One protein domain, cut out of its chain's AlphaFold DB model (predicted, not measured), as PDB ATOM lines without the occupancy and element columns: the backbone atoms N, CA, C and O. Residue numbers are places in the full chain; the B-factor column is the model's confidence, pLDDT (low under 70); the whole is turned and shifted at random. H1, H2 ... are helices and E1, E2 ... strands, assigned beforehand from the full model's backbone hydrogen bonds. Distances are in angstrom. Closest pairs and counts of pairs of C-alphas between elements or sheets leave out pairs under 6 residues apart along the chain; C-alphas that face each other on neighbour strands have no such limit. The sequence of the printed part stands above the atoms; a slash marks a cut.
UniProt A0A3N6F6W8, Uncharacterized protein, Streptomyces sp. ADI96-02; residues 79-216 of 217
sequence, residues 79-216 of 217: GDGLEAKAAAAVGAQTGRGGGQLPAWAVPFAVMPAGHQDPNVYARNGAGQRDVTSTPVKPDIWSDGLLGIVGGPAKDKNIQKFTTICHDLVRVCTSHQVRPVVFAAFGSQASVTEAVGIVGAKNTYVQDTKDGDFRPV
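Overview. This is residues 79 to 216 of the 217 residues of an uncharacterized protein of Streptomyces sp. ADI96-02 (UniProt A0A3N6F6W8). A twisted sheet of four strands is the core, with H3 and H4 side by side over one face and H1 over the other, three layers in all. The long stretch of residues 90 to 144 has no named element and lies largely beyond one end of the sheet. The 138 printed residues hold, in order, H1 E1 H2 H3 E2 H4 E3 E4, a mixed class with under half of the residues in named elements. The sheet, E1 E2 E3 E4, is mixed; the whole is compact, with a radius of gyration of the C-alphas of 14.1 A and spans of 42 by 28 by 26 A.

Arrangement. Start at E1, residues 145 to 150, parallel to E2, residues 178 to 183; N 150 and O 182 are 2.7 A apart. E3, residues 203 to 206, is parallel to E2, with N 204 and O 181 at 2.8 A. E4, residues 213 to 215, makes a hairpin with E3, with N 205 and O 214 at 2.9 A. Look next at H3, residues 158 to 175, and H4, residues 188 to 198: they touch, with C-alphas 162 and 193 closest at 6.3 A, at a shallow tilt of 28 degrees, the same way. On the opposite face H1, residues 79 to 89, has a height over the sheet of 8.9 A. H2, residues 152 to 155, touches H4, C-alphas 155 and 190 being closest at 5.6 A. E1, H2 H3, E2 and E2, H4, E3 are strand-helix-strand units, parallel neighbour strands joined through helices, with right-handed crossovers. Every O i to N i+4 pair is within hydrogen-bond range in H1, H3 and H4; H2 is too short for one.

Along the chain. Find C-alpha 79 at (-32.725, -32.877, -25.997), where H1 begins its 15.4 A. H3 runs 25.7 A from C-alpha 158 at (-16.087, -30.644, -33.552), and E4 ends at C-alpha 215, (-18.042, -39.730, -15.257).

Size, cuts and confidence. The C-alphas of Ala 126 and Thr 208 are farthest apart, at 44.7 A. The printed part has no cut, and H1 to E1 is the long link. Look for pLDDT under 70 at residues 79 to 80, 95 to 99, 112 to 116 and 152 to 153 of this model.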
ATOM      1  N   GLY A  79     -33.609 -33.912 -26.542       58.19
ATOM      2  CA  GLY A  79     -32.725 -32.877 -25.997       58.19
ATOM      3  C   GLY A  79     -33.129 -32.449 -24.584       58.19
ATOM      4  O   GLY A  79     -32.292 -32.466 -23.686       58.19
ATOM      5  N   ASP A  80     -34.417 -32.176 -24.366       59.81
ATOM      6  CA  ASP A  80     -34.970 -31.818 -23.053       59.81
ATOM      7  C   ASP A  80     -34.765 -32.949 -22.026       59.81
ATOM      8  O   ASP A  80     -34.356 -32.714 -20.887       59.81
ATOM      9  N   GLY A  81     -34.974 -34.204 -22.441       76.44
ATOM     10  CA  GLY A  81     -34.708 -35.376 -21.605       76.44
ATOM     11  C   GLY A  81     -33.225 -35.560 -21.258       76.44
ATOM     12  O   GLY A  81     -32.904 -36.022 -20.161       76.44
ATOM     13  N   LEU A  82     -32.310 -35.185 -22.156       83.62
ATOM     14  CA  LEU A  82     -30.866 -35.251 -21.919       83.62
ATOM     15  C   LEU A  82     -30.396 -34.172 -20.939       83.62
ATOM     16  O   LEU A  82     -29.611 -34.484 -20.045       83.62
ATOM     17  N   GLU A  83     -30.892 -32.938 -21.061       88.00
ATOM     18  CA  GLU A  83     -30.579 -31.848 -20.124       88.00
ATOM     19  C   GLU A  83     -31.049 -32.190 -18.704       88.00
ATOM     20  O   GLU A  83     -30.282 -32.051 -17.749       88.00
ATOM     21  N   ALA A  84     -32.261 -32.736 -18.556       88.56
ATOM     22  CA  ALA A  84     -32.785 -33.167 -17.260       88.56
ATOM     23  C   ALA A  84     -31.957 -34.304 -16.632       88.56
ATOM     24  O   ALA A  84     -31.642 -34.257 -15.441       88.56
ATOM     25  N   LYS A  85     -31.555 -35.308 -17.423       88.94
ATOM     26  CA  LYS A  85     -30.682 -36.398 -16.953       88.94
ATOM     27  C   LYS A  85     -29.295 -35.893 -16.555       88.94
ATOM     28  O   LYS A  85     -28.764 -36.318 -15.532       88.94
ATOM     29  N   ALA A  86     -28.720 -34.975 -17.332       91.88
ATOM     30  CA  ALA A  86     -27.439 -34.354 -17.014       91.88
ATOM     31  C   ALA A  86     -27.517 -33.541 -15.716       91.88
ATOM     32  O   ALA A  86     -26.652 -33.674 -14.852       91.88
ATOM     33  N   ALA A  87     -28.585 -32.755 -15.545       91.44
ATOM     34  CA  ALA A  87     -28.834 -31.992 -14.330       91.44
ATOM     35  C   ALA A  87     -28.938 -32.915 -13.105       91.44
ATOM     36  O   ALA A  87     -28.240 -32.703 -12.113       91.44
ATOM     37  N   ALA A  88     -29.731 -33.987 -13.202       90.69
ATOM     38  CA  ALA A  88     -29.892 -34.969 -12.133       90.69
ATOM     39  C   ALA A  88     -28.566 -35.644 -11.738       90.69
ATOM     40  O   ALA A  88     -28.294 -35.800 -10.548       90.69
ATOM     41  N   ALA A  89     -27.710 -35.974 -12.710       91.25
ATOM     42  CA  ALA A  89     -26.434 -36.656 -12.472       91.25
ATOM     43  C   ALA A  89     -25.452 -35.862 -11.587       91.25
ATOM     44  O   ALA A  89     -24.565 -36.453 -10.973       91.25
ATOM     45  N   VAL A  90     -25.595 -34.535 -11.508       92.56
ATOM     46  CA  VAL A  90     -24.717 -33.662 -10.707       92.56
ATOM     47  C   VAL A  90     -25.472 -32.777  -9.713       92.56
ATOM     48  O   VAL A  90     -24.887 -31.840  -9.174       92.56
ATOM     49  N   GLY A  91     -26.756 -33.059  -9.461       89.94
ATOM     50  CA  GLY A  91     -27.585 -32.271  -8.543       89.94
ATOM     51  C   GLY A  91     -27.756 -30.809  -8.976       89.94
ATOM     52  O   GLY A  91     -27.747 -29.907  -8.141       89.94
ATOM     53  N   ALA A  92     -27.853 -30.567 -10.281       91.44
ATOM     54  CA  ALA A  92     -28.033 -29.253 -10.889       91.44
ATOM     55  C   ALA A  92     -29.477 -29.047 -11.377       91.44
ATOM     56  O   ALA A  92     -30.339 -29.913 -11.237       91.44
ATOM     57  N   GLN A  93     -29.735 -27.879 -11.958       89.00
ATOM     58  CA  GLN A  93     -30.995 -27.532 -12.613       89.00
ATOM     59  C   GLN A  93     -30.773 -27.359 -14.119       89.00
ATOM     60  O   GLN A  93     -29.648 -27.110 -14.558       89.00
ATOM     61  N   THR A  94     -31.834 -27.493 -14.913       87.25
ATOM     62  CA  THR A  94     -31.799 -27.255 -16.362       87.25
ATOM     63  C   THR A  94     -31.804 -25.766 -16.682       87.25
ATOM     64  O   THR A  94     -32.396 -24.971 -15.950       87.25
ATOM     65  N   GLY A  95     -31.166 -25.396 -17.796       68.75
ATOM     66  CA  GLY A  95     -31.197 -24.059 -18.400       68.75
ATOM     67  C   GLY A  95     -32.614 -23.588 -18.719       68.75
ATOM     68  O   GLY A  95     -32.940 -22.413 -18.561       68.75
ATOM     69  N   ARG A  96     -33.460 -24.556 -19.088       67.06
ATOM     70  CA  ARG A  96     -34.865 -24.381 -19.439       67.06
ATOM     71  C   ARG A  96     -35.752 -24.420 -18.204       67.06
ATOM     72  O   ARG A  96     -35.763 -25.400 -17.460       67.06
ATOM     73  N   GLY A  97     -36.563 -23.380 -18.062       52.62
ATOM     74  CA  GLY A  97     -37.581 -23.256 -17.025       52.62
ATOM     75  C   GLY A  97     -37.206 -22.150 -16.056       52.62
ATOM     76  O   GLY A  97     -36.062 -22.068 -15.637       52.62
ATOM     77  N   GLY A  98     -38.166 -21.291 -15.709       53.94
ATOM     78  CA  GLY A  98     -38.001 -20.145 -14.804       53.94
ATOM     79  C   GLY A  98     -37.660 -20.502 -13.351       53.94
ATOM     80  O   GLY A  98     -38.156 -19.853 -12.434       53.94
ATOM     81  N   GLY A  99     -36.845 -21.537 -13.138       61.03
ATOM     82  CA  GLY A  99     -36.097 -21.748 -11.918       61.03
ATOM     83  C   GLY A  99     -35.210 -20.542 -11.642       61.03
ATOM     84  O   GLY A  99     -34.721 -19.856 -12.545       61.03
ATOM     85  N   GLN A 100     -35.067 -20.239 -10.363       74.75
ATOM     86  CA  GLN A 100     -34.278 -19.110  -9.920       74.75
ATOM     87  C   GLN A 100     -32.811 -19.360 -10.274       74.75
ATOM     88  O   GLN A 100     -32.213 -20.327  -9.808       74.75
ATOM     89  N   LEU A 101     -32.239 -18.483 -11.101       82.62
ATOM     90  CA  LEU A 101     -30.819 -18.547 -11.427       82.62
ATOM     91  C   LEU A 101     -29.988 -18.459 -10.142       82.62
ATOM     92  O   LEU A 101     -30.349 -17.678  -9.252       82.62
ATOM     93  N   PRO A 102     -28.845 -19.163 -10.065       87.38
ATOM     94  CA  PRO A 102     -27.899 -18.961  -8.981       87.38
ATOM     95  C   PRO A 102     -27.559 -17.477  -8.830       87.38
ATOM     96  O   PRO A 102     -27.337 -16.773  -9.823       87.38
ATOM     97  N   ALA A 103     -27.482 -16.989  -7.591       89.12
ATOM     98  CA  ALA A 103     -27.280 -15.564  -7.315       89.12
ATOM     99  C   ALA A 103     -26.006 -15.011  -7.980       89.12
ATOM    100  O   ALA A 103     -25.969 -13.857  -8.404       89.12
ATOM    101  N   TRP A 104     -24.976 -15.852  -8.124       89.69
ATOM    102  CA  TRP A 104     -23.727 -15.494  -8.792       89.69
ATOM    103  C   TRP A 104     -23.889 -15.257 -10.301       89.69
ATOM    104  O   TRP A 104     -23.093 -14.511 -10.875       89.69
ATOM    105  N   ALA A 105     -24.874 -15.898 -10.941       88.62
ATOM    106  CA  ALA A 105     -25.086 -15.880 -12.387       88.62
ATOM    107  C   ALA A 105     -25.978 -14.713 -12.821       88.62
ATOM    108  O   ALA A 105     -25.744 -14.132 -13.878       88.62
ATOM    109  N   VAL A 106     -26.959 -14.330 -11.991       87.62
ATOM    110  CA  VAL A 106     -27.954 -13.279 -12.288       87.62
ATOM    111  C   VAL A 106     -27.339 -11.993 -12.872       87.62
ATOM    112  O   VAL A 106     -27.820 -11.550 -13.914       87.62
ATOM    113  N   PRO A 107     -26.264 -11.398 -12.309       87.94
ATOM    114  CA  PRO A 107     -25.712 -10.137 -12.827       87.94
ATOM    115  C   PRO A 107     -25.022 -10.265 -14.195       87.94
ATOM    116  O   PRO A 107     -24.687  -9.263 -14.830       87.94
ATOM    117  N   PHE A 108     -24.776 -11.495 -14.643       91.06
ATOM    118  CA  PHE A 108     -23.982 -11.821 -15.825       91.06
ATOM    119  C   PHE A 108     -24.775 -12.620 -16.859       91.06
ATOM    120  O   PHE A 108     -24.242 -12.930 -17.923       91.06
ATOM    121  N   ALA A 109     -26.038 -12.926 -16.560       88.25
ATOM    122  CA  ALA A 109     -26.952 -13.628 -17.434       88.25
ATOM    123  C   ALA A 109     -27.762 -12.631 -18.275       88.25
ATOM    124  O   ALA A 109     -28.272 -11.630 -17.772       88.25
ATOM    125  N   VAL A 110     -27.904 -12.909 -19.570       86.00
ATOM    126  CA  VAL A 110     -28.804 -12.173 -20.466       86.00
ATOM    127  C   VAL A 110     -29.732 -13.158 -21.149       86.00
ATOM    128  O   VAL A 110     -29.275 -14.032 -21.883       86.00
ATOM    129  N   MET A 111     -31.034 -12.985 -20.937       78.50
ATOM    130  CA  MET A 111     -32.073 -13.742 -21.623       78.50
ATOM    131  C   MET A 111     -32.554 -12.942 -22.839       78.50
ATOM    132  O   MET A 111     -33.105 -11.851 -22.665       78.50
ATOM    133  N   PRO A 112     -32.341 -13.423 -24.077       67.81
ATOM    134  CA  PRO A 112     -32.960 -12.808 -25.243       67.81
ATOM    135  C   PRO A 112     -34.488 -12.859 -25.124       67.81
ATOM    136  O   PRO A 112     -35.045 -13.789 -24.540       67.81
ATOM    137  N   ALA A 113     -35.183 -11.877 -25.701       67.62
ATOM    138  CA  ALA A 113     -36.643 -11.842 -25.666       67.62
ATOM    139  C   ALA A 113     -37.245 -13.159 -26.202       67.62
ATOM    140  O   ALA A 113     -36.877 -13.639 -27.278       67.62
ATOM    141  N   GLY A 114     -38.152 -13.761 -25.427       64.50
ATOM    142  CA  GLY A 114     -38.828 -15.013 -25.781       64.50
ATOM    143  C   GLY A 114     -37.953 -16.274 -25.747       64.50
ATOM    144  O   GLY A 114     -38.371 -17.295 -26.284       64.50
ATOM    145  N   HIS A 115     -36.747 -16.222 -25.173       63.75
ATOM    146  CA  HIS A 115     -35.872 -17.389 -25.019       63.75
ATOM    147  C   HIS A 115     -35.940 -17.939 -23.592       63.75
ATOM    148  O   HIS A 115     -36.191 -17.190 -22.655       63.75
ATOM    149  N   GLN A 116     -35.721 -19.247 -23.438       65.00
ATOM    150  CA  GLN A 116     -35.777 -19.935 -22.140       65.00
ATOM    151  C   GLN A 116     -34.398 -20.123 -21.494       65.00
ATOM    152  O   GLN A 116     -34.331 -20.363 -20.298       65.00
ATOM    153  N   ASP A 117     -33.324 -19.903 -22.256       74.00
ATOM    154  CA  ASP A 117     -31.951 -20.189 -21.844       74.00
ATOM    155  C   ASP A 117     -31.109 -18.906 -21.941       74.00
ATOM    156  O   ASP A 117     -30.847 -18.419 -23.052       74.00
ATOM    157  N   PRO A 118     -30.708 -18.295 -20.820       83.94
ATOM    158  CA  PRO A 118     -29.896 -17.100 -20.849       83.94
ATOM    159  C   PRO A 118     -28.439 -17.435 -21.142       83.94
ATOM    160  O   PRO A 118     -27.906 -18.476 -20.775       83.94
ATOM    161  N   ASN A 119     -27.777 -16.477 -21.767       90.06
ATOM    162  CA  ASN A 119     -26.349 -16.506 -22.013       90.06
ATOM    163  C   ASN A 119     -25.610 -15.964 -20.787       90.06
ATOM    164  O   ASN A 119     -25.945 -14.881 -20.307       90.06
ATOM    165  N   VAL A 120     -24.593 -16.682 -20.315       92.50
ATOM    166  CA  VAL A 120     -23.726 -16.272 -19.205       92.50
ATOM    167  C   VAL A 120     -22.386 -15.810 -19.765       92.50
ATOM    168  O   VAL A 120     -21.720 -16.527 -20.509       92.50
ATOM    169  N   TYR A 121     -21.998 -14.595 -19.406       95.62
ATOM    170  CA  TYR A 121     -20.727 -13.992 -19.805       95.62
ATOM    171  C   TYR A 121     -19.660 -14.227 -18.741       95.62
ATOM    172  O   TYR A 121     -19.989 -14.351 -17.567       95.62
ATOM    173  N   ALA A 122     -18.389 -14.204 -19.136       96.25
ATOM    174  CA  ALA A 122     -17.288 -14.197 -18.182       96.25
ATOM    175  C   ALA A 122     -17.213 -12.863 -17.417       96.25
ATOM    176  O   ALA A 122     -17.778 -11.844 -17.837       96.25
ATOM    177  N   ARG A 123     -16.455 -12.846 -16.316       95.19
ATOM    178  CA  ARG A 123     -16.061 -11.603 -15.640       95.19
ATOM    179  C   ARG A 123     -14.821 -10.995 -16.293       95.19
ATOM    180  O   ARG A 123     -13.870 -11.708 -16.609       95.19
ATOM    181  N   ASN A 124     -14.816  -9.675 -16.454       94.50
ATOM    182  CA  ASN A 124     -13.626  -8.917 -16.837       94.50
ATOM    183  C   ASN A 124     -12.730  -8.643 -15.608       94.50
ATOM    184  O   ASN A 124     -13.082  -8.974 -14.475       94.50
ATOM    185  N   GLY A 125     -11.583  -7.987 -15.818       90.50
ATOM    186  CA  GLY A 125     -10.649  -7.637 -14.735       90.50
ATOM    187  C   GLY A 125     -11.217  -6.696 -13.659       90.50
ATOM    188  O   GLY A 125     -10.645  -6.601 -12.580       90.50
ATOM    189  N   ALA A 126     -12.349  -6.037 -13.923       92.12
ATOM    190  CA  ALA A 126     -13.071  -5.201 -12.962       92.12
ATOM    191  C   ALA A 126     -14.199  -5.960 -12.229       92.12
ATOM    192  O   ALA A 126     -14.985  -5.349 -11.510       92.12
ATOM    193  N   GLY A 127     -14.326  -7.277 -12.435       90.75
ATOM    194  CA  GLY A 127     -15.392  -8.096 -11.849       90.75
ATOM    195  C   GLY A 127     -16.772  -7.875 -12.477       90.75
ATOM    196  O   GLY A 127     -17.768  -8.375 -11.960       90.75
ATOM    197  N   GLN A 128     -16.846  -7.142 -13.589       93.25
ATOM    198  CA  GLN A 128     -18.076  -6.864 -14.324       93.25
ATOM    199  C   GLN A 128     -18.256  -7.841 -15.481       93.25
ATOM    200  O   GLN A 128     -17.346  -8.585 -15.840       93.25
ATOM    201  N   ARG A 129     -19.437  -7.815 -16.099       94.25
ATOM    202  CA  ARG A 129     -19.725  -8.587 -17.306       94.25
ATOM    203  C   ARG A 129     -18.749  -8.242 -18.434       94.25
ATOM    204  O   ARG A 129     -18.726  -7.107 -18.906       94.25
ATOM    205  N   ASP A 130     -17.996  -9.228 -18.910       94.25
ATOM    206  CA  ASP A 130     -17.136  -9.098 -20.084       94.25
ATOM    207  C   ASP A 130     -17.952  -9.267 -21.370       94.25
ATOM    208  O   ASP A 130     -18.031 -10.349 -21.950       94.25
ATOM    209  N   VAL A 131     -18.569  -8.181 -21.834       88.38
ATOM    210  CA  VAL A 131     -19.371  -8.170 -23.072       88.38
ATOM    211  C   VAL A 131     -18.551  -8.381 -24.348       88.38
ATOM    212  O   VAL A 131     -19.136  -8.568 -25.410       88.38
ATOM    213  N   THR A 132     -17.218  -8.337 -24.259       88.75
ATOM    214  CA  THR A 132     -16.323  -8.630 -25.389       88.75
ATOM    215  C   THR A 132     -15.999 -10.119 -25.498       88.75
ATOM    216  O   THR A 132     -15.501 -10.569 -26.528       88.75
ATOM    217  N   SER A 133     -16.293 -10.894 -24.447       88.56
ATOM    218  CA  SER A 133     -16.189 -12.349 -24.464       88.56
ATOM    219  C   SER A 133     -17.390 -12.997 -25.149       88.56
ATOM    220  O   SER A 133     -18.515 -12.494 -25.080       88.56
ATOM    221  N   THR A 134     -17.154 -14.147 -25.778       92.38
ATOM    222  CA  THR A 134     -18.233 -15.030 -26.220       92.38
ATOM    223  C   THR A 134     -18.944 -15.574 -24.983       92.38
ATOM    224  O   THR A 134     -18.291 -16.188 -24.133       92.38
ATOM    225  N   PRO A 135     -20.259 -15.356 -24.833       92.62
ATOM    226  CA  PRO A 135     -20.980 -15.935 -23.722       92.62
ATOM    227  C   PRO A 135     -21.250 -17.416 -23.971       92.62
ATOM    228  O   PRO A 135     -21.332 -17.888 -25.106       92.62
ATOM    229  N   VAL A 136     -21.474 -18.137 -22.883       91.69
ATOM    230  CA  VAL A 136     -21.873 -19.539 -22.918       91.69
ATOM    231  C   VAL A 136     -23.375 -19.608 -22.732       91.69
ATOM    232  O   VAL A 136     -23.932 -18.926 -21.874       91.69
ATOM    233  N   LYS A 137     -24.026 -20.452 -23.528       89.56
ATOM    234  CA  LYS A 137     -25.407 -20.864 -23.306       89.56
ATOM    235  C   LYS A 137     -25.375 -22.160 -22.484       89.56
ATOM    236  O   LYS A 137     -25.149 -23.213 -23.080       89.56
ATOM    237  N   PRO A 138     -25.467 -22.096 -21.145       90.00
ATOM    238  CA  PRO A 138     -25.481 -23.289 -20.321       90.00
ATOM    239  C   PRO A 138     -26.753 -24.092 -20.555       90.00
ATOM    240  O   PRO A 138     -27.843 -23.535 -20.663       90.00
ATOM    241  N   ASP A 139     -26.587 -25.405 -20.578       90.06
ATOM    242  CA  ASP A 139     -27.696 -26.349 -20.612       90.06
ATOM    243  C   ASP A 139     -28.084 -26.761 -19.177       90.06
ATOM    244  O   ASP A 139     -29.241 -27.076 -18.909       90.06
ATOM    245  N   ILE A 140     -27.132 -26.716 -18.230       90.94
ATOM    246  CA  ILE A 140     -27.365 -26.951 -16.796       90.94
ATOM    247  C   ILE A 140     -26.503 -26.037 -15.907       90.94
ATOM    248  O   ILE A 140     -25.449 -25.543 -16.315       90.94
ATOM    249  N   TRP A 141     -26.916 -25.855 -14.655       90.62
ATOM    250  CA  TRP A 141     -26.285 -24.933 -13.699       90.62
ATOM    251  C   TRP A 141     -26.650 -25.237 -12.241       90.62
ATOM    252  O   TRP A 141     -27.702 -25.806 -11.946       90.62
ATOM    253  N   SER A 142     -25.768 -24.845 -11.319       91.06
ATOM    254  CA  SER A 142     -26.009 -24.808  -9.869       91.06
ATOM    255  C   SER A 142     -25.160 -23.709  -9.214       91.06
ATOM    256  O   SER A 142     -24.457 -22.960  -9.896       91.06
ATOM    257  N   ASP A 143     -25.160 -23.636  -7.883       91.00
ATOM    258  CA  ASP A 143     -24.265 -22.739  -7.142       91.00
ATOM    259  C   ASP A 143     -22.773 -23.049  -7.356       91.00
ATOM    260  O   ASP A 143     -21.942 -22.154  -7.222       91.00
ATOM    261  N   GLY A 144     -22.419 -24.290  -7.712       94.31
ATOM    262  CA  GLY A 144     -21.023 -24.732  -7.819       94.31
ATOM    263  C   GLY A 144     -20.550 -25.112  -9.222       94.31
ATOM    264  O   GLY A 144     -19.369 -25.430  -9.389       94.31
ATOM    265  N   LEU A 145     -21.425 -25.134 -10.234       94.50
ATOM    266  CA  LEU A 145     -21.054 -25.550 -11.592       94.50
ATOM    267  C   LEU A 145     -21.886 -24.886 -12.689       94.50
ATOM    268  O   LEU A 145     -23.023 -24.467 -12.465       94.50
ATOM    269  N   LEU A 146     -21.319 -24.881 -13.893       94.50
ATOM    270  CA  LEU A 146     -22.004 -24.584 -15.146       94.50
ATOM    271  C   LEU A 146     -21.729 -25.725 -16.131       94.50
ATOM    272  O   LEU A 146     -20.594 -26.203 -16.216       94.50
ATOM    273  N   GLY A 147     -22.743 -26.156 -16.878       94.31
ATOM    274  CA  GLY A 147     -22.621 -27.307 -17.759       94.31
ATOM    275  C   GLY A 147     -23.274 -27.154 -19.120       94.31
ATOM    276  O   GLY A 147     -24.252 -26.428 -19.287       94.31
ATOM    277  N   ILE A 148     -22.722 -27.887 -20.085       93.62
ATOM    278  CA  ILE A 148     -23.288 -28.064 -21.426       93.62
ATOM    279  C   ILE A 148     -23.525 -29.550 -21.703       93.62
ATOM    280  O   ILE A 148     -22.766 -30.412 -21.252       93.62
ATOM    281  N   VAL A 149     -24.544 -29.842 -22.501       90.94
ATOM    282  CA  VAL A 149     -24.929 -31.177 -22.950       90.94
ATOM    283  C   VAL A 149     -24.785 -31.240 -24.469       90.94
ATOM    284  O   VAL A 149     -25.421 -30.512 -25.233       90.94
ATOM    285  N   GLY A 150     -23.863 -32.066 -24.950       83.62
ATOM    286  CA  GLY A 150     -23.604 -32.326 -26.361       83.62
ATOM    287  C   GLY A 150     -24.147 -33.674 -26.819       83.62
ATOM    288  O   GLY A 150     -24.312 -34.587 -26.024       83.62
ATOM    289  N   GLY A 151     -24.403 -33.803 -28.119       79.56
ATOM    290  CA  GLY A 151     -24.767 -35.076 -28.740       79.56
ATOM    291  C   GLY A 151     -24.194 -35.199 -30.153       79.56
ATOM    292  O   GLY A 151     -23.520 -34.269 -30.604       79.56
ATOM    293  N   PRO A 152     -24.498 -36.281 -30.895       64.69
ATOM    294  CA  PRO A 152     -23.814 -36.631 -32.150       64.69
ATOM    295  C   PRO A 152     -23.882 -35.563 -33.251       64.69
ATOM    296  O   PRO A 152     -23.048 -35.512 -34.150       64.69
ATOM    297  N   ALA A 153     -24.878 -34.675 -33.199       64.94
ATOM    298  CA  ALA A 153     -24.949 -33.527 -34.100       64.94
ATOM    299  C   ALA A 153     -23.766 -32.556 -33.912       64.94
ATOM    300  O   ALA A 153     -23.329 -31.940 -34.883       64.94
ATOM    301  N   LYS A 154     -23.243 -32.431 -32.682       74.12
ATOM    302  CA  LYS A 154     -22.072 -31.607 -32.360       74.12
ATOM    303  C   LYS A 154     -20.764 -32.275 -32.804       74.12
ATOM    304  O   LYS A 154     -19.881 -31.549 -33.240       74.12
ATOM    305  N   ASP A 155     -20.674 -33.608 -32.845       72.81
ATOM    306  CA  ASP A 155     -19.501 -34.326 -33.393       72.81
ATOM    307  C   ASP A 155     -19.221 -33.959 -34.857       72.81
ATOM    308  O   ASP A 155     -18.070 -33.821 -35.262       72.81
ATOM    309  N   LYS A 156     -20.273 -33.710 -35.650       73.44
ATOM    310  CA  LYS A 156     -20.135 -33.230 -37.039       73.44
ATOM    311  C   LYS A 156     -19.553 -31.814 -37.140       73.44
ATOM    312  O   LYS A 156     -19.201 -31.379 -38.231       73.44
ATOM    313  N   ASN A 157     -19.483 -31.084 -36.029       85.81
ATOM    314  CA  ASN A 157     -18.923 -29.742 -35.934       85.81
ATOM    315  C   ASN A 157     -18.015 -29.636 -34.703       85.81
ATOM    316  O   ASN A 157     -18.239 -28.825 -33.798       85.81
ATOM    317  N   ILE A 158     -16.996 -30.498 -34.685       87.44
ATOM    318  CA  ILE A 158     -16.087 -30.644 -33.552       87.44
ATOM    319  C   ILE A 158     -15.413 -29.320 -33.178       87.44
ATOM    320  O   ILE A 158     -15.390 -28.960 -32.010       87.44
ATOM    321  N   GLN A 159     -15.006 -28.514 -34.165       90.56
ATOM    322  CA  GLN A 159     -14.374 -27.215 -33.926       90.56
ATOM    323  C   GLN A 159     -15.285 -26.264 -33.141       90.56
ATOM    324  O   GLN A 159     -14.842 -25.627 -32.186       90.56
ATOM    325  N   LYS A 160     -16.574 -26.189 -33.498       88.12
ATOM    326  CA  LYS A 160     -17.541 -25.374 -32.755       88.12
ATOM    327  C   LYS A 160     -17.711 -25.881 -31.325       88.12
ATOM    328  O   LYS A 160     -17.838 -25.074 -30.410       88.12
ATOM    329  N   PHE A 161     -17.734 -27.196 -31.127       90.50
ATOM    330  CA  PHE A 161     -17.833 -27.789 -29.796       90.50
ATOM    331  C   PHE A 161     -16.594 -27.494 -28.933       90.50
ATOM    332  O   PHE A 161     -16.748 -27.065 -27.789       90.50
ATOM    333  N   THR A 162     -15.389 -27.618 -29.495       91.88
ATOM    334  CA  THR A 162     -14.114 -27.243 -28.862       91.88
ATOM    335  C   THR A 162     -14.126 -25.770 -28.431       91.88
ATOM    336  O   THR A 162     -13.823 -25.472 -27.276       91.88
ATOM    337  N   THR A 163     -14.562 -24.840 -29.295       93.31
ATOM    338  CA  THR A 163     -14.706 -23.416 -28.927       93.31
ATOM    339  C   THR A 163     -15.644 -23.228 -27.734       93.31
ATOM    340  O   THR A 163     -15.281 -22.549 -26.778       93.31
ATOM    341  N   ILE A 164     -16.809 -23.885 -27.743       93.25
ATOM    342  CA  ILE A 164     -17.766 -23.802 -26.631       93.25
ATOM    343  C   ILE A 164     -17.142 -24.329 -25.330       93.25
ATOM    344  O   ILE A 164     -17.369 -23.742 -24.275       93.25
ATOM    345  N   CYS A 165     -16.339 -25.396 -25.377       95.31
ATOM    346  CA  CYS A 165     -15.646 -25.912 -24.194       95.31
ATOM    347  C   CYS A 165     -14.629 -24.903 -23.636       95.31
ATOM    348  O   CYS A 165     -14.549 -24.727 -22.420       95.31
ATOM    349  N   HIS A 166     -13.885 -24.201 -24.494       96.88
ATOM    350  CA  HIS A 166     -12.975 -23.139 -24.052       96.88
ATOM    351  C   HIS A 166     -13.720 -21.958 -23.420       96.88
ATOM    352  O   HIS A 166     -13.326 -21.485 -22.350       96.88
ATOM    353  N   ASP A 167     -14.814 -21.516 -24.040       96.38
ATOM    354  CA  ASP A 167     -15.650 -20.443 -23.500       96.38
ATOM    355  C   ASP A 167     -16.263 -20.855 -22.152       96.38
ATOM    356  O   ASP A 167     -16.238 -20.080 -21.193       96.38
ATOM    357  N   LEU A 168     -16.712 -22.110 -22.029       96.69
ATOM    358  CA  LEU A 168     -17.200 -22.695 -20.779       96.69
ATOM    359  C   LEU A 168     -16.152 -22.618 -19.668       96.69
ATOM    360  O   LEU A 168     -16.468 -22.151 -18.574       96.69
ATOM    361  N   VAL A 169     -14.906 -23.022 -19.934       97.31
ATOM    362  CA  VAL A 169     -13.814 -22.926 -18.950       97.31
ATOM    363  C   VAL A 169     -13.561 -21.478 -18.554       97.31
ATOM    364  O   VAL A 169     -13.422 -21.197 -17.362       97.31
ATOM    365  N   ARG A 170     -13.530 -20.548 -19.515       96.62
ATOM    366  CA  ARG A 170     -13.304 -19.121 -19.243       96.62
ATOM    367  C   ARG A 170     -14.386 -18.548 -18.331       96.62
ATOM    368  O   ARG A 170     -14.055 -17.922 -17.321       96.62
ATOM    369  N   VAL A 171     -15.657 -18.788 -18.656       96.25
ATOM    370  CA  VAL A 171     -16.792 -18.373 -17.823       96.25
ATOM    371  C   VAL A 171     -16.646 -18.997 -16.439       96.25
ATOM    372  O   VAL A 171     -16.495 -18.272 -15.458       96.25
ATOM    373  N   CYS A 172     -16.561 -20.322 -16.346       96.62
ATOM    374  CA  CYS A 172     -16.489 -21.027 -15.068       96.62
ATOM    375  C   CYS A 172     -15.341 -20.539 -14.175       96.62
ATOM    376  O   CYS A 172     -15.555 -20.236 -13.003       96.62
ATOM    377  N   THR A 173     -14.151 -20.360 -14.749       96.44
ATOM    378  CA  THR A 173     -12.963 -19.867 -14.035       96.44
ATOM    379  C   THR A 173     -13.190 -18.466 -13.476       96.44
ATOM    380  O   THR A 173     -12.940 -18.223 -12.298       96.44
ATOM    381  N   SER A 174     -13.719 -17.546 -14.287       96.50
ATOM    382  CA  SER A 174     -13.976 -16.166 -13.851       96.50
ATOM    383  C   SER A 174     -15.055 -16.064 -12.760       96.50
ATOM    384  O   SER A 174     -15.055 -15.122 -11.964       96.50
ATOM    385  N   HIS A 175     -15.946 -17.055 -12.692       95.00
ATOM    386  CA  HIS A 175     -17.019 -17.156 -11.704       95.00
ATOM    387  C   HIS A 175     -16.690 -18.067 -10.517       95.00
ATOM    388  O   HIS A 175     -17.493 -18.132  -9.592       95.00
ATOM    389  N   GLN A 176     -15.516 -18.710 -10.515       96.06
ATOM    390  CA  GLN A 176     -15.092 -19.682  -9.500       96.06
ATOM    391  C   GLN A 176     -16.060 -20.868  -9.352       96.06
ATOM    392  O   GLN A 176     -16.256 -21.397  -8.262       96.06
ATOM    393  N   VAL A 177     -16.644 -21.305 -10.467       96.00
ATOM    394  CA  VAL A 177     -17.494 -22.500 -10.544       96.00
ATOM    395  C   VAL A 177     -16.822 -23.568 -11.401       96.00
ATOM    396  O   VAL A 177     -15.876 -23.300 -12.143       96.00
ATOM    397  N   ARG A 178     -17.290 -24.808 -11.299       96.50
ATOM    398  CA  ARG A 178     -16.738 -25.936 -12.053       96.50
ATOM    399  C   ARG A 178     -17.363 -26.024 -13.455       96.50
ATOM    400  O   ARG A 178     -18.590 -26.085 -13.540       96.50
ATOM    401  N   PRO A 179     -16.571 -26.091 -14.541       97.38
ATOM    402  CA  PRO A 179     -17.100 -26.447 -15.853       97.38
ATOM    403  C   PRO A 179     -17.420 -27.939 -15.877       97.38
ATOM    404  O   PRO A 179     -16.626 -28.736 -15.380       97.38
ATOM    405  N   VAL A 180     -18.548 -28.329 -16.465       97.19
ATOM    406  CA  VAL A 180     -18.861 -29.739 -16.735       97.19
ATOM    407  C   VAL A 180     -19.404 -29.928 -18.147       97.19
ATOM    408  O   VAL A 180     -20.113 -29.078 -18.682       97.19
ATOM    409  N   VAL A 181     -19.067 -31.052 -18.767       96.25
ATOM    410  CA  VAL A 181     -19.493 -31.379 -20.129       96.25
ATOM    411  C   VAL A 181     -20.110 -32.766 -20.141       96.25
ATOM    412  O   VAL A 181     -19.500 -33.726 -19.678       96.25
ATOM    413  N   PHE A 182     -21.308 -32.876 -20.699       94.81
ATOM    414  CA  PHE A 182     -22.019 -34.136 -20.872       94.81
ATOM    415  C   PHE A 182     -22.064 -34.479 -22.355       94.81
ATOM    416  O   PHE A 182     -22.561 -33.692 -23.155       94.81
ATOM    417  N   ALA A 183     -21.553 -35.643 -22.735       91.31
ATOM    418  CA  ALA A 183     -21.595 -36.145 -24.098       91.31
ATOM    419  C   ALA A 183     -22.594 -37.303 -24.191       91.31
ATOM    420  O   ALA A 183     -22.431 -38.343 -23.549       91.31
ATOM    421  N   ALA A 184     -23.648 -37.111 -24.979       88.06
ATOM    422  CA  ALA A 184     -24.650 -38.135 -25.211       88.06
ATOM    423  C   ALA A 184     -24.067 -39.330 -25.979       88.06
ATOM    424  O   ALA A 184     -22.972 -39.277 -26.547       88.06
ATOM    425  N   PHE A 185     -24.822 -40.422 -26.010       84.44
ATOM    426  CA  PHE A 185     -24.395 -41.645 -26.676       84.44
ATOM    427  C   PHE A 185     -23.986 -41.403 -28.139       84.44
ATOM    428  O   PHE A 185     -24.684 -40.723 -28.893       84.44
ATOM    429  N   GLY A 186     -22.865 -42.004 -28.544       81.62
ATOM    430  CA  GLY A 186     -22.327 -41.900 -29.903       81.62
ATOM    431  C   GLY A 186     -21.444 -40.673 -30.164       81.62
ATOM    432  O   GLY A 186     -21.061 -40.466 -31.311       81.62
ATOM    433  N   SER A 187     -21.099 -39.886 -29.137       84.56
ATOM    434  CA  SER A 187     -20.286 -38.664 -29.260       84.56
ATOM    435  C   SER A 187     -18.786 -38.842 -28.960       84.56
ATOM    436  O   SER A 187     -18.206 -38.081 -28.187       84.56
ATOM    437  N   GLN A 188     -18.131 -39.864 -29.524       84.88
ATOM    438  CA  GLN A 188     -16.742 -40.209 -29.165       84.88
ATOM    439  C   GLN A 188     -15.743 -39.060 -29.381       84.88
ATOM    440  O   GLN A 188     -14.900 -38.819 -28.518       84.88
ATOM    441  N   ALA A 189     -15.840 -38.329 -30.497       83.38
ATOM    442  CA  ALA A 189     -14.920 -37.225 -30.776       83.38
ATOM    443  C   ALA A 189     -15.128 -36.076 -29.781       83.38
ATOM    444  O   ALA A 189     -14.166 -35.560 -29.214       83.38
ATOM    445  N   SER A 190     -16.389 -35.732 -29.502       87.25
ATOM    446  CA  SER A 190     -16.725 -34.698 -28.519       87.25
ATOM    447  C   SER A 190     -16.283 -35.078 -27.101       87.25
ATOM    448  O   SER A 190     -15.851 -34.207 -26.352       87.25
ATOM    449  N   VAL A 191     -16.334 -36.362 -26.717       92.06
ATOM    450  CA  VAL A 191     -15.802 -36.824 -25.419       92.06
ATOM    451  C   VAL A 191     -14.304 -36.540 -25.321       92.06
ATOM    452  O   VAL A 191     -13.870 -35.946 -24.337       92.06
ATOM    453  N   THR A 192     -13.524 -36.922 -26.334       92.75
ATOM    454  CA  THR A 192     -12.065 -36.724 -26.344       92.75
ATOM    455  C   THR A 192     -11.693 -35.247 -26.237       92.75
ATOM    456  O   THR A 192     -10.878 -34.880 -25.388       92.75
ATOM    457  N   GLU A 193     -12.331 -34.385 -27.032       93.50
ATOM    458  CA  GLU A 193     -12.102 -32.934 -26.979       93.50
ATOM    459  C   GLU A 193     -12.472 -32.347 -25.614       93.50
ATOM    460  O   GLU A 193     -11.703 -31.589 -25.022       93.50
ATOM    461  N   ALA A 194     -13.626 -32.739 -25.063       93.94
ATOM    462  CA  ALA A 194     -14.052 -32.284 -23.746       93.94
ATOM    463  C   ALA A 194     -13.053 -32.702 -22.659       93.94
ATOM    464  O   ALA A 194     -12.649 -31.871 -21.849       93.94
ATOM    465  N   VAL A 195     -12.605 -33.961 -22.651       95.81
ATOM    466  CA  VAL A 195     -11.577 -34.440 -21.712       95.81
ATOM    467  C   VAL A 195     -10.288 -33.625 -21.836       95.81
ATOM    468  O   VAL A 195      -9.718 -33.260 -20.809       95.81
ATOM    469  N   GLY A 196      -9.861 -33.293 -23.058       94.62
ATOM    470  CA  GLY A 196      -8.668 -32.479 -23.297       94.62
ATOM    471  C   GLY A 196      -8.776 -31.037 -22.787       94.62
ATOM    472  O   GLY A 196      -7.770 -30.467 -22.370       94.62
ATOM    473  N   ILE A 197      -9.981 -30.455 -22.784       96.56
ATOM    474  CA  ILE A 197     -10.201 -29.036 -22.453       96.56
ATOM    475  C   ILE A 197     -10.686 -28.840 -21.014       96.56
ATOM    476  O   ILE A 197     -10.109 -28.048 -20.270       96.56
ATOM    477  N   VAL A 198     -11.763 -29.525 -20.615       95.56
ATOM    478  CA  VAL A 198     -12.383 -29.359 -19.287       95.56
ATOM    479  C   VAL A 198     -11.849 -30.352 -18.252       95.56
ATOM    480  O   VAL A 198     -12.003 -30.123 -17.049       95.56
ATOM    481  N   GLY A 199     -11.193 -31.424 -18.704       95.56
ATOM    482  CA  GLY A 199     -10.623 -32.484 -17.873       95.56
ATOM    483  C   GLY A 199     -11.581 -33.653 -17.625       95.56
ATOM    484  O   GLY A 199     -12.775 -33.462 -17.424       95.56
ATOM    485  N   ALA A 200     -11.042 -34.875 -17.549       93.75
ATOM    486  CA  ALA A 200     -11.812 -36.115 -17.357       93.75
ATOM    487  C   ALA A 200     -12.782 -36.088 -16.160       93.75
ATOM    488  O   ALA A 200     -13.945 -36.456 -16.298       93.75
ATOM    489  N   LYS A 201     -12.356 -35.544 -15.010       94.31
ATOM    490  CA  LYS A 201     -13.199 -35.381 -13.803       94.31
ATOM    491  C   LYS A 201     -14.416 -34.455 -13.977       94.31
ATOM    492  O   LYS A 201     -15.266 -34.372 -13.092       94.31
ATOM    493  N   ASN A 202     -14.461 -33.723 -15.085       96.19
ATOM    494  CA  ASN A 202     -15.505 -32.775 -15.448       96.19
ATOM    495  C   ASN A 202     -16.280 -33.216 -16.700       96.19
ATOM    496  O   ASN A 202     -17.190 -32.505 -17.127       96.19
ATOM    497  N   THR A 203     -15.953 -34.377 -17.270       96.69
ATOM    498  CA  THR A 203     -16.614 -34.913 -18.458       96.69
ATOM    499  C   THR A 203     -17.441 -36.137 -18.088       96.69
ATOM    500  O   THR A 203     -16.984 -37.032 -17.376       96.69
ATOM    501  N   TYR A 204     -18.661 -36.183 -18.607       96.12
ATOM    502  CA  TYR A 204     -19.614 -37.267 -18.424       96.12
ATOM    503  C   TYR A 204     -20.041 -37.813 -19.782       96.12
ATOM    504  O   TYR A 204     -20.145 -37.066 -20.755       96.12
ATOM    505  N   VAL A 205     -20.311 -39.112 -19.847       94.12
ATOM    506  CA  VAL A 205     -20.681 -39.811 -21.079       94.12
ATOM    507  C   VAL A 205     -21.855 -40.757 -20.842       94.12
ATOM    508  O   VAL A 205     -22.008 -41.297 -19.747       94.12
ATOM    509  N   GLN A 206     -22.677 -40.951 -21.872       91.06
ATOM    510  CA  GLN A 206     -23.645 -42.047 -21.948       91.06
ATOM    511  C   GLN A 206     -23.059 -43.221 -22.738       91.06
ATOM    512  O   GLN A 206     -22.702 -43.067 -23.909       91.06
ATOM    513  N   ASP A 207     -23.029 -44.408 -22.129       83.44
ATOM    514  CA  ASP A 207     -22.566 -45.634 -22.800       83.44
ATOM    515  C   ASP A 207     -23.615 -46.240 -23.733       83.44
ATOM    516  O   ASP A 207     -23.276 -46.949 -24.678       83.44
ATOM    517  N   THR A 208     -24.894 -45.959 -23.486       82.62
ATOM    518  CA  THR A 208     -26.015 -46.440 -24.293       82.62
ATOM    519  C   THR A 208     -26.944 -45.294 -24.639       82.62
ATOM    520  O   THR A 208     -27.071 -44.322 -23.889       82.62
ATOM    521  N   LYS A 209     -27.646 -45.422 -25.768       79.12
ATOM    522  CA  LYS A 209     -28.715 -44.491 -26.123       79.12
ATOM    523  C   LYS A 209     -29.719 -44.414 -24.967       79.12
ATOM    524  O   LYS A 209     -30.153 -45.448 -24.468       79.12
ATOM    525  N   ASP A 210     -30.024 -43.194 -24.529       77.12
ATOM    526  CA  ASP A 210     -30.924 -42.886 -23.410       77.12
ATOM    527  C   ASP A 210     -30.491 -43.417 -22.025       77.12
ATOM    528  O   ASP A 210     -31.261 -43.297 -21.071       77.12
ATOM    529  N   GLY A 211     -29.271 -43.947 -21.882       79.12
ATOM    530  CA  GLY A 211     -28.726 -44.394 -20.596       79.12
ATOM    531  C   GLY A 211     -28.425 -43.245 -19.629       79.12
ATOM    532  O   GLY A 211     -28.558 -42.067 -19.972       79.12
ATOM    533  N   ASP A 212     -28.001 -43.578 -18.415       88.31
ATOM    534  CA  ASP A 212     -27.543 -42.571 -17.459       88.31
ATOM    535  C   ASP A 212     -26.164 -42.024 -17.842       88.31
ATOM    536  O   ASP A 212     -25.353 -42.690 -18.490       88.31
ATOM    537  N   PHE A 213     -25.902 -40.782 -17.437       93.25
ATOM    538  CA  PHE A 213     -24.574 -40.199 -17.556       93.25
ATOM    539  C   PHE A 213     -23.677 -40.721 -16.441       93.25
ATOM    540  O   PHE A 213     -24.037 -40.673 -15.266       93.25
ATOM    541  N   ARG A 214     -22.465 -41.133 -16.804       93.00
ATOM    542  CA  ARG A 214     -21.408 -41.469 -15.848       93.00
ATOM    543  C   ARG A 214     -20.172 -40.604 -16.077       93.00
ATOM    544  O   ARG A 214     -19.958 -40.160 -17.206       93.00
ATOM    545  N   PRO A 215     -19.335 -40.370 -15.053       93.69
ATOM    546  CA  PRO A 215     -18.042 -39.730 -15.257       93.69
ATOM    547  C   PRO A 215     -17.170 -40.566 -16.202       93.69
ATOM    548  O   PRO A 215     -17.244 -41.801 -16.215       93.69
ATOM    549  N   VAL A 216     -16.341 -39.891 -17.000       90.31
ATOM    550  CA  VAL A 216     -15.404 -40.560 -17.916       90.31
ATOM    551  C   VAL A 216     -14.302 -41.309 -17.153       90.31
ATOM    552  O   VAL A 216     -13.911 -42.383 -17.609       90.31
TER     553      VAL A 216